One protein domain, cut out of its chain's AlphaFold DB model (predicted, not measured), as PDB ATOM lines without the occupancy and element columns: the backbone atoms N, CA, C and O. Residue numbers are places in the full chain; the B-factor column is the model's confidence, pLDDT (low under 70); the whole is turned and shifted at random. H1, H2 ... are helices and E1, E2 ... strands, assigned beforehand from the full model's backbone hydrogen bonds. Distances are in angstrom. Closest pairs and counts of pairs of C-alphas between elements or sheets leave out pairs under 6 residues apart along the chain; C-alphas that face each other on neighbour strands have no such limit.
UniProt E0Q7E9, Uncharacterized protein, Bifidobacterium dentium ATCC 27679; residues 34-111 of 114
ATOM      1  N   PHE A  34     228.044 306.989 124.082       72.50
ATOM      2  CA  PHE A  34     228.452 306.528 125.405       72.50
ATOM      3  C   PHE A  34     227.600 305.335 125.830       72.50
ATOM      4  O   PHE A  34     228.149 304.256 126.044       72.50
ATOM      5  N   ASP A  35     226.275 305.490 125.789       71.06
ATOM      6  CA  ASP A  35     225.319 304.408 126.033       71.06
ATOM      7  C   ASP A  35     225.594 303.223 125.083       71.06
ATOM      8  O   ASP A  35     225.485 302.060 125.456       71.06
ATOM      9  N   ALA A  36     226.021 303.500 123.844       72.62
ATOM     10  CA  ALA A  36     226.320 302.454 122.865       72.62
ATOM     11  C   ALA A  36     227.578 301.658 123.202       72.62
ATOM     12  O   ALA A  36     227.691 300.495 122.818       72.62
ATOM     13  N   THR A  37     228.532 302.309 123.856       76.75
ATOM     14  CA  THR A  37     229.782 301.690 124.282       76.75
ATOM     15  C   THR A  37     229.539 300.829 125.513       76.75
ATOM     16  O   THR A  37     229.959 299.675 125.500       76.75
ATOM     17  N   GLU A  38     228.809 301.341 126.512       77.94
ATOM     18  CA  GLU A  38     228.471 300.584 127.728       77.94
ATOM     19  C   GLU A  38     227.713 299.296 127.390       77.94
ATOM     20  O   GLU A  38     228.111 298.213 127.812       77.94
ATOM     21  N   GLU A  39     226.695 299.378 126.531       75.69
ATOM     22  CA  GLU A  39     225.926 298.201 126.113       75.69
ATOM     23  C   GLU A  39     226.789 297.136 125.421       75.69
ATOM     24  O   GLU A  39     226.562 295.937 125.584       75.69
ATOM     25  N   VAL A  40     227.793 297.545 124.637       76.00
ATOM     26  CA  VAL A  40     228.701 296.595 123.982       76.00
ATOM     27  C   VAL A  40     229.714 296.022 124.962       76.00
ATOM     28  O   VAL A  40     229.969 294.818 124.893       76.00
ATOM     29  N   GLU A  41     230.249 296.840 125.868       78.75
ATOM     30  CA  GLU A  41     231.155 296.403 126.935       78.75
ATOM     31  C   GLU A  41     230.494 295.347 127.836       78.75
ATOM     32  O   GLU A  41     231.165 294.399 128.253       78.75
ATOM     33  N   GLU A  42     229.179 295.451 128.058       76.38
ATOM     34  CA  GLU A  42     228.376 294.472 128.802       76.38
ATOM     35  C   GLU A  42     227.871 293.287 127.955       76.38
ATOM     36  O   GLU A  42     227.460 292.273 128.518       76.38
ATOM     37  N   SER A  43     227.896 293.365 126.617       71.25
ATOM     38  CA  SER A  43     227.198 292.404 125.736       71.25
ATOM     39  C   SER A  43     227.782 290.986 125.673       71.25
ATOM     40  O   SER A  43     227.247 290.166 124.930       71.25
ATOM     41  N   GLU A  44     228.840 290.697 126.437       69.38
ATOM     42  CA  GLU A  44     229.620 289.445 126.533       69.38
ATOM     43  C   GLU A  44     230.236 288.945 125.198       69.38
ATOM     44  O   GLU A  44     231.355 288.444 125.176       69.38
ATOM     45  N   ASP A  45     229.584 289.139 124.052       83.12
ATOM     46  CA  ASP A  45     229.949 288.534 122.771       83.12
ATOM     47  C   ASP A  45     230.893 289.396 121.908       83.12
ATOM     48  O   ASP A  45     231.560 288.880 121.003       83.12
ATOM     49  N   TRP A  46     230.930 290.711 122.132       90.25
ATOM     50  CA  TRP A  46     231.782 291.649 121.395       90.25
ATOM     51  C   TRP A  46     233.000 292.039 122.226       90.25
ATOM     52  O   TRP A  46     232.920 292.193 123.437       90.25
ATOM     53  N   ILE A  47     234.130 292.243 121.554       92.12
ATOM     54  CA  ILE A  47     235.324 292.818 122.174       92.12
ATOM     55  C   ILE A  47     235.160 294.336 122.173       92.12
ATOM     56  O   ILE A  47     235.008 294.927 121.099       92.12
ATOM     57  N   CYS A  48     235.254 294.952 123.345       92.56
ATOM     58  CA  CYS A  48     235.404 296.389 123.526       92.56
ATOM     59  C   CYS A  48     236.768 296.676 124.166       92.56
ATOM     60  O   CYS A  48     237.006 296.334 125.322       92.56
ATOM     61  N   LEU A  49     237.679 297.275 123.401       93.06
ATOM     62  CA  LEU A  49     239.001 297.708 123.872       93.06
ATOM     63  C   LEU A  49     239.202 299.180 123.529       93.06
ATOM     64  O   LEU A  49     238.518 299.704 122.654       93.06
ATOM     65  N   TYR A  50     240.160 299.840 124.167       91.69
ATOM     66  CA  TYR A  50     240.447 301.253 123.922       91.69
ATOM     67  C   TYR A  50     241.749 301.397 123.136       91.69
ATOM     68  O   TYR A  50     242.716 300.693 123.409       91.69
ATOM     69  N   ASP A  51     241.762 302.264 122.125       90.62
ATOM     70  CA  ASP A  51     242.998 302.622 121.427       90.62
ATOM     71  C   ASP A  51     243.872 303.576 122.262       90.62
ATOM     72  O   ASP A  51     243.484 304.028 123.341       90.62
ATOM     73  N   ASP A  52     245.055 303.908 121.746       87.19
ATOM     74  CA  ASP A  52     246.005 304.803 122.423       87.19
ATOM     75  C   ASP A  52     245.448 306.232 122.658       87.19
ATOM     76  O   ASP A  52     245.986 306.976 123.480       87.19
ATOM     77  N   ASP A  53     244.384 306.630 121.945       87.62
ATOM     78  CA  ASP A  53     243.658 307.898 122.115       87.62
ATOM     79  C   ASP A  53     242.447 307.756 123.072       87.62
ATOM     80  O   ASP A  53     241.578 308.634 123.100       87.62
ATOM     81  N   GLU A  54     242.369 306.656 123.829       86.44
ATOM     82  CA  GLU A  54     241.270 306.303 124.742       86.44
ATOM     83  C   GLU A  54     239.908 306.178 124.033       86.44
ATOM     84  O   GLU A  54     238.850 306.390 124.634       86.44
ATOM     85  N   ARG A  55     239.894 305.843 122.735       88.00
ATOM     86  CA  ARG A  55     238.648 305.655 121.978       88.00
ATOM     87  C   ARG A  55     238.250 304.186 121.946       88.00
ATOM     88  O   ARG A  55     239.096 303.347 121.634       88.00
ATOM     89  N   PRO A  56     236.964 303.869 122.169       89.06
ATOM     90  CA  PRO A  56     236.500 302.496 122.114       89.06
ATOM     91  C   PRO A  56     236.591 301.954 120.684       89.06
ATOM     92  O   PRO A  56     236.215 302.614 119.708       89.06
ATOM     93  N   ARG A  57     237.104 300.733 120.577       91.94
ATOM     94  CA  ARG A  57     237.223 299.925 119.368       91.94
ATOM     95  C   ARG A  57     236.453 298.639 119.568       91.94
ATOM     96  O   ARG A  57     236.682 297.903 120.529       91.94
ATOM     97  N   PHE A  58     235.557 298.371 118.628       91.44
ATOM     98  CA  PHE A  58     234.613 297.271 118.738       91.44
ATOM     99  C   PHE A  58     234.957 296.165 117.748       91.44
ATOM    100  O   PHE A  58     235.103 296.415 116.549       91.44
ATOM    101  N   PHE A  59     234.999 294.917 118.212       92.81
ATOM    102  CA  PHE A  59     235.179 293.756 117.341       92.81
ATOM    103  C   PHE A  59     234.070 292.738 117.573       92.81
ATOM    104  O   PHE A  59     233.777 292.343 118.696       92.81
ATOM    105  N   CYS A  60     233.424 292.330 116.483       91.50
ATOM    106  CA  CYS A  60     232.265 291.453 116.554       91.50
ATOM    107  C   CYS A  60     232.645 289.999 116.905       91.50
ATOM    108  O   CYS A  60     233.807 289.611 116.744       91.50
ATOM    109  N   PRO A  61     231.663 289.142 117.247       90.44
ATOM    110  CA  PRO A  61     231.894 287.766 117.694       90.44
ATOM    111  C   PRO A  61     232.519 286.868 116.614       90.44
ATOM    112  O   PRO A  61     232.933 285.750 116.881       90.44
ATOM    113  N   GLN A  62     232.588 287.332 115.361       91.62
ATOM    114  CA  GLN A  62     233.299 286.621 114.293       91.62
ATOM    115  C   GLN A  62     234.821 286.673 114.454       91.62
ATOM    116  O   GLN A  62     235.518 285.892 113.811       91.62
ATOM    117  N   HIS A  63     235.326 287.600 115.268       92.12
ATOM    118  CA  HIS A  63     236.750 287.796 115.521       92.12
ATOM    119  C   HIS A  63     237.171 287.317 116.913       92.12
ATOM    120  O   HIS A  63     238.318 287.542 117.292       92.12
ATOM    121  N   THR A  64     236.278 286.661 117.661       90.31
ATOM    122  CA  THR A  64     236.570 286.104 118.986       90.31
ATOM    123  C   THR A  64     236.967 284.628 118.895       90.31
ATOM    124  O   THR A  64     236.536 283.896 118.002       90.31
ATOM    125  N   GLY A  65     237.815 284.179 119.821       84.50
ATOM    126  CA  GLY A  65     238.300 282.799 119.938       84.50
ATOM    127  C   GLY A  65     237.437 281.902 120.835       84.50
ATOM    128  O   GLY A  65     237.724 280.715 120.972       84.50
ATOM    129  N   GLY A  66     236.380 282.451 121.447       82.19
ATOM    130  CA  GLY A  66     235.459 281.726 122.334       82.19
ATOM    131  C   GLY A  66     235.941 281.548 123.781       82.19
ATOM    132  O   GLY A  66     235.253 280.906 124.573       82.19
ATOM    133  N   SER A  67     237.098 282.104 124.133       87.94
ATOM    134  CA  SER A  67     237.594 282.251 125.505       87.94
ATOM    135  C   SER A  67     237.516 283.714 125.947       87.94
ATOM    136  O   SER A  67     237.312 284.600 125.121       87.94
ATOM    137  N   TYR A  68     237.665 283.966 127.247       90.12
ATOM    138  CA  TYR A  68     237.634 285.304 127.843       90.12
ATOM    139  C   TYR A  68     238.951 285.612 128.530       90.12
ATOM    140  O   TYR A  68     239.647 284.698 128.978       90.12
ATOM    141  N   PHE A  69     239.279 286.897 128.611       90.81
ATOM    142  CA  PHE A  69     240.483 287.346 129.282       90.81
ATOM    143  C   PHE A  69     240.410 287.097 130.791       90.81
ATOM    144  O   PHE A  69     239.418 287.438 131.444       90.81
ATOM    145  N   GLY A  70     241.480 286.535 131.349       88.56
ATOM    146  CA  GLY A  70     241.629 286.313 132.783       88.56
ATOM    147  C   GLY A  70     243.045 286.639 133.238       88.56
ATOM    148  O   GLY A  70     243.991 286.045 132.743       88.56
ATOM    149  N   GLU A  71     243.181 287.547 134.207       84.00
ATOM    150  CA  GLU A  71     244.482 288.037 134.695       84.00
ATOM    151  C   GLU A  71     245.346 286.937 135.345       84.00
ATOM    152  O   GLU A  71     246.576 286.968 135.261       84.00
ATOM    153  N   ASP A  72     244.703 285.959 135.988       87.06
ATOM    154  CA  ASP A  72     245.373 284.909 136.763       87.06
ATOM    155  C   ASP A  72     245.787 283.681 135.929       87.06
ATOM    156  O   ASP A  72     246.571 282.855 136.412       87.06
ATOM    157  N   ASP A  73     245.269 283.527 134.703       85.56
ATOM    158  CA  ASP A  73     245.464 282.327 133.882       85.56
ATOM    159  C   ASP A  73     246.134 282.661 132.536       85.56
ATOM    160  O   ASP A  73     245.509 283.278 131.672       85.56
ATOM    161  N   PRO A  74     247.383 282.212 132.302       84.31
ATOM    162  CA  PRO A  74     248.068 282.407 131.028       84.31
ATOM    163  C   PRO A  74     247.346 281.803 129.816       84.31
ATOM    164  O   PRO A  74     247.591 282.253 128.698       84.31
ATOM    165  N   GLU A  75     246.504 280.781 129.999       85.12
ATOM    166  CA  GLU A  75     245.681 280.212 128.919       85.12
ATOM    167  C   GLU A  75     244.514 281.140 128.538       85.12
ATOM    168  O   GLU A  75     243.959 281.026 127.444       85.12
ATOM    169  N   CYS A  76     244.190 282.100 129.408       87.38
ATOM    170  CA  CYS A  76     243.196 283.151 129.217       87.38
ATOM    171  C   CYS A  76     243.841 284.491 128.818       87.38
ATOM    172  O   CYS A  76     243.286 285.557 129.087       87.38
ATOM    173  N   HIS A  77     244.999 284.457 128.159       89.81
ATOM    174  CA  HIS A  77     245.653 285.631 127.582       89.81
ATOM    175  C   HIS A  77     245.628 285.589 126.046       89.81
ATOM    176  O   HIS A  77     245.601 284.502 125.461       89.81
ATOM    177  N   PRO A  78     245.685 286.753 125.369       88.12
ATOM    178  CA  PRO A  78     245.954 286.789 123.936       88.12
ATOM    179  C   PRO A  78     247.332 286.183 123.630       88.12
ATOM    180  O   PRO A  78     248.267 286.277 124.434       88.12
ATOM    181  N   SER A  79     247.477 285.575 122.453       89.00
ATOM    182  CA  SER A  79     248.747 284.964 122.030       89.00
ATOM    183  C   SER A  79     249.822 286.032 121.793       89.00
ATOM    184  O   SER A  79     251.008 285.816 122.064       89.00
ATOM    185  N   ASN A  80     249.406 287.198 121.303       89.50
ATOM    186  CA  ASN A  80     250.217 288.386 121.135       89.50
ATOM    187  C   ASN A  80     250.318 289.154 122.461       89.50
ATOM    188  O   ASN A  80     249.353 289.746 122.943       89.50
ATOM    189  N   ALA A  81     251.524 289.185 123.030       88.81
ATOM    190  CA  ALA A  81     251.789 289.842 124.306       88.81
ATOM    191  C   ALA A  81     251.545 291.360 124.284       88.81
ATOM    192  O   ALA A  81     251.318 291.936 125.340       88.81
ATOM    193  N   GLU A  82     251.575 292.011 123.117       91.12
ATOM    194  CA  GLU A  82     251.284 293.446 123.013       91.12
ATOM    195  C   GLU A  82     249.789 293.748 123.180       91.12
ATOM    196  O   GLU A  82     249.435 294.829 123.633       91.12
ATOM    197  N   LEU A  83     248.903 292.787 122.881       91.44
ATOM    198  CA  LEU A  83     247.472 292.928 123.165       91.44
ATOM    199  C   LEU A  83     247.161 292.862 124.661       91.44
ATOM    200  O   LEU A  83     246.125 293.357 125.090       91.44
ATOM    201  N   LEU A  84     248.043 292.256 125.457       90.88
ATOM    202  CA  LEU A  84     247.805 292.019 126.876       90.88
ATOM    203  C   LEU A  84     247.567 293.312 127.658       90.88
ATOM    204  O   LEU A  84     246.732 293.327 128.558       90.88
ATOM    205  N   ASP A  85     248.287 294.379 127.321       90.56
ATOM    206  CA  ASP A  85     248.157 295.656 128.022       90.56
ATOM    207  C   ASP A  85     246.787 296.297 127.740       90.56
ATOM    208  O   ASP A  85     246.101 296.678 128.684       90.56
ATOM    209  N   TYR A  86     246.304 296.245 126.492       91.88
ATOM    210  CA  TYR A  86     244.956 296.711 126.138       91.88
ATOM    211  C   TYR A  86     243.848 295.968 126.900       91.88
ATOM    212  O   TYR A  86     242.853 296.573 127.285       91.88
ATOM    213  N   TYR A  87     244.009 294.663 127.143       91.25
ATOM    214  CA  TYR A  87     243.042 293.875 127.921       91.25
ATOM    215  C   TYR A  87     243.072 294.185 129.422       91.25
ATOM    216  O   TYR A  87     242.047 294.064 130.086       91.25
ATOM    217  N   ARG A  88     244.227 294.580 129.968       89.56
ATOM    218  CA  ARG A  88     244.365 294.960 131.385       89.56
ATOM    219  C   ARG A  88     243.770 296.326 131.700       89.56
ATOM    220  O   ARG A  88     243.405 296.566 132.847       89.56
ATOM    221  N   ASP A  89     243.689 297.198 130.702       88.00
ATOM    222  CA  ASP A  89     243.130 298.541 130.857       88.00
ATOM    223  C   ASP A  89     241.592 298.540 130.917       88.00
ATOM    224  O   ASP A  89     240.987 299.528 131.335       88.00
ATOM    225  N   VAL A  90     240.946 297.422 130.566       85.69
ATOM    226  CA  VAL A  90     239.489 297.269 130.635       85.69
ATOM    227  C   VAL A  90     239.078 296.596 131.942       85.69
ATOM    228  O   VAL A  90     239.648 295.594 132.367       85.69
ATOM    229  N   SER A  91     238.056 297.153 132.594       79.62
ATOM    230  CA  SER A  91     237.587 296.670 133.900       79.62
ATOM    231  C   SER A  91     236.721 295.406 133.816       79.62
ATOM    232  O   SER A  91     236.657 294.625 134.769       79.62
ATOM    233  N   THR A  92     236.085 295.194 132.666       84.06
ATOM    234  CA  THR A  92     235.208 294.060 132.375       84.06
ATOM    235  C   THR A  92     235.971 293.008 131.582       84.06
ATOM    236  O   THR A  92     236.659 293.337 130.620       84.06
ATOM    237  N   SER A  93     235.836 291.730 131.952       88.38
ATOM    238  CA  SER A  93     236.458 290.634 131.200       88.38
ATOM    239  C   SER A  93     235.918 290.606 129.768       88.38
ATOM    240  O   SER A  93     234.735 290.362 129.547       88.38
ATOM    241  N   GLN A  94     236.798 290.872 128.805       91.12
ATOM    242  CA  GLN A  94     236.470 290.891 127.383       91.12
ATOM    243  C   GLN A  94     236.754 289.525 126.736       91.12
ATOM    244  O   GLN A  94     237.691 288.830 127.156       91.12
ATOM    245  N   PRO A  95     236.007 289.129 125.688       92.50
ATOM    246  CA  PRO A  95     236.330 287.932 124.925       92.50
ATOM    247  C   PRO A  95     237.714 288.064 124.278       92.50
ATOM    248  O   PRO A  95     238.131 289.143 123.858       92.50
ATOM    249  N   LEU A  96     238.447 286.959 124.194       93.56
ATOM    250  CA  LEU A  96     239.738 286.907 123.521       93.56
ATOM    251  C   LEU A  96     239.539 286.868 122.006       93.56
ATOM    252  O   LEU A  96     238.584 286.251 121.519       93.56
ATOM    253  N   PRO A  97     240.443 287.487 121.241       93.50
ATOM    254  CA  PRO A  97     240.393 287.435 119.794       93.50
ATOM    255  C   PRO A  97     240.763 286.035 119.291       93.50
ATOM    256  O   PRO A  97     241.469 285.272 119.951       93.50
ATOM    257  N   ALA A  98     240.309 285.689 118.090       93.06
ATOM    258  CA  ALA A  98     240.845 284.535 117.382       93.06
ATOM    259  C   ALA A  98     242.330 284.794 117.039       93.06
ATOM    260  O   ALA A  98     242.647 285.912 116.617       93.06
ATOM    261  N   PRO A  99     243.240 283.804 117.153       90.50
ATOM    262  CA  PRO A  99     244.674 284.012 116.923       90.50
ATOM    263  C   PRO A  99     245.014 284.636 115.560       90.50
ATOM    264  O   PRO A  99     245.941 285.430 115.449       90.50
ATOM    265  N   GLU A 100     244.249 284.327 114.510       92.44
ATOM    266  CA  GLU A 100     244.412 284.915 113.174       92.44
ATOM    267  C   GLU A 100     243.963 286.384 113.063       92.44
ATOM    268  O   GLU A 100     244.302 287.058 112.089       92.44
ATOM    269  N   CYS A 101     243.185 286.873 114.030       93.38
ATOM    270  CA  CYS A 101     242.661 288.238 114.075       93.38
ATOM    271  C   CYS A 101     243.513 289.168 114.952       93.38
ATOM    272  O   CYS A 101     243.451 290.381 114.758       93.38
ATOM    273  N   GLU A 102     244.314 288.620 115.874       93.56
ATOM    274  CA  GLU A 102     245.102 289.365 116.868       93.56
ATOM    275  C   GLU A 102     245.953 290.485 116.260       93.56
ATOM    276  O   GLU A 102     245.820 291.641 116.655       93.56
ATOM    277  N   ASP A 103     246.775 290.176 115.253       93.69
ATOM    278  CA  ASP A 103     247.673 291.164 114.638       93.69
ATOM    279  C   ASP A 103     246.907 292.316 113.978       93.69
ATOM    280  O   ASP A 103     247.334 293.471 114.008       93.69
ATOM    281  N   THR A 104     245.747 292.017 113.386       93.62
ATOM    282  CA  THR A 104     244.916 293.039 112.741       93.62
ATOM    283  C   THR A 104     244.204 293.899 113.780       93.62
ATOM    284  O   THR A 104     244.134 295.113 113.614       93.62
ATOM    285  N   ILE A 105     243.706 293.293 114.860       93.50
ATOM    286  CA  ILE A 105     243.091 294.007 115.985       93.50
ATOM    287  C   ILE A 105     244.113 294.941 116.636       93.50
ATOM    288  O   ILE A 105     243.827 296.120 116.824       93.50
ATOM    289  N   LEU A 106     245.331 294.458 116.881       94.31
ATOM    290  CA  LEU A 106     246.420 295.275 117.409       94.31
ATOM    291  C   LEU A 106     246.749 296.454 116.480       94.31
ATOM    292  O   LEU A 106     246.906 297.580 116.945       94.31
ATOM    293  N   ALA A 107     246.802 296.229 115.165       93.44
ATOM    294  CA  ALA A 107     247.024 297.301 114.193       93.44
ATOM    295  C   ALA A 107     245.889 298.345 114.184       93.44
ATOM    296  O   ALA A 107     246.129 299.524 113.927       93.44
ATOM    297  N   VAL A 108     244.645 297.941 114.464       92.88
ATOM    298  CA  VAL A 108     243.517 298.870 114.658       92.88
ATOM    299  C   VAL A 108     243.699 299.693 115.932       92.88
ATOM    300  O   VAL A 108     243.566 300.913 115.871       92.88
ATOM    301  N   LEU A 109     244.055 299.057 117.049       92.38
ATOM    302  CA  LEU A 109     244.261 299.724 118.343       92.38
ATOM    303  C   LEU A 109     245.429 300.720 118.320       92.38
ATOM    304  O   LEU A 109     245.362 301.765 118.951       92.38
ATOM    305  N   LYS A 110     246.461 300.458 117.518       91.56
ATOM    306  CA  LYS A 110     247.575 301.397 117.301       91.56
ATOM    307  C   LYS A 110     247.277 302.500 116.281       91.56
ATOM    308  O   LYS A 110     248.131 303.341 116.005       91.56
ATOM    309  N   GLY A 111     246.110 302.469 115.633       85.75
ATOM    310  CA  GLY A 111     245.772 303.396 114.550       85.75
ATOM    311  C   GLY A 111     246.587 303.196 113.263       85.75
ATOM    312  O   GLY A 111     246.662 304.100 112.433       85.75
TER     313      GLY A 111
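Overview. This is residues 34 to 111 of the 114 residues of an uncharacterized protein of Bifidobacterium dentium ATCC 27679 (UniProt E0Q7E9). A small antiparallel hairpin, E1 and E2, lies in the middle of this domain, with H1 on one side of it and H2 and H3 on the other. A second, smaller pair of strands, E3 and E4, lies beyond the end of the hairpin where E1 begins and E2 ends, and the long loop of residues 69 to 82 swings out from E3 before it returns to H2. You have 78 residues with three named helices and four named strands, in the order H1 E1 E2 E3 H2 E4 H3; both two-strand sheets are antiparallel, and the class is mixed, helices and strands. The whole is compact, with a radius of gyration of the C-alphas of 11.3 A, and spans 32 by 24 by 23 A.

Arrangement. Start at the hairpin of E1, residues 47 to 50, and E2, residues 56 to 59: their directions differ by 152 degrees, and N 47 and O 59 are 2.9 A apart, N 57 and O 49 2.7 A, both within hydrogen-bond range. Look next at H1, residues 34 to 42; its closest C-alphas to E1 are those of Glu 41 and Cys 48, 5.4 A. For H2, residues 83 to 88, the closest C-alphas to E1 are those of Leu 49 and Tyr 86, 6.4 A. For H3, residues 102 to 109, they are those of Tyr 50 and Leu 109, 6.9 A. H2 and H3 are close but not clearly touching, nearest at the C-alphas of Leu 83 and Leu 106, 6.3 A, and run the same way at a steep tilt of 63 degrees. H1 is apart from both. The antiparallel neighbours E3, residues 64 to 68, and E4, residues 95 to 97, differ by 137 degrees; N 65 and O 96 are within hydrogen-bond range at 2.8 A. The closest C-alphas of E1 and E4 are those of Ile 47 and Pro 95, 5.7 A. In H1, H2 and H3 every O i to N i+4 pair is within hydrogen-bond range.

Along the chain. Find C-alpha 47 at (235.324, 292.818, 122.174), where E1 begins; E1 and E2 are each 10.0 A long, E3 is 9.0 A and E4 6.6 A. H1 begins at C-alpha 34, (228.452, 306.528, 125.405), and runs 12.5 A; H2 runs 9.0 A. H3 runs 10.5 A and ends at C-alpha 109, (244.261, 299.724, 118.343).

Size, cuts and confidence. The C-alphas farthest apart are those of Asp 35 and Pro 74, 32.0 A. The printed part has no cut. The link from E3 to H2, 14 residues, is long; that from H2 to E4 is short, and the others are tight. The mean pLDDT of the printed part is 87.6; look for the low value at residue 44, under 70.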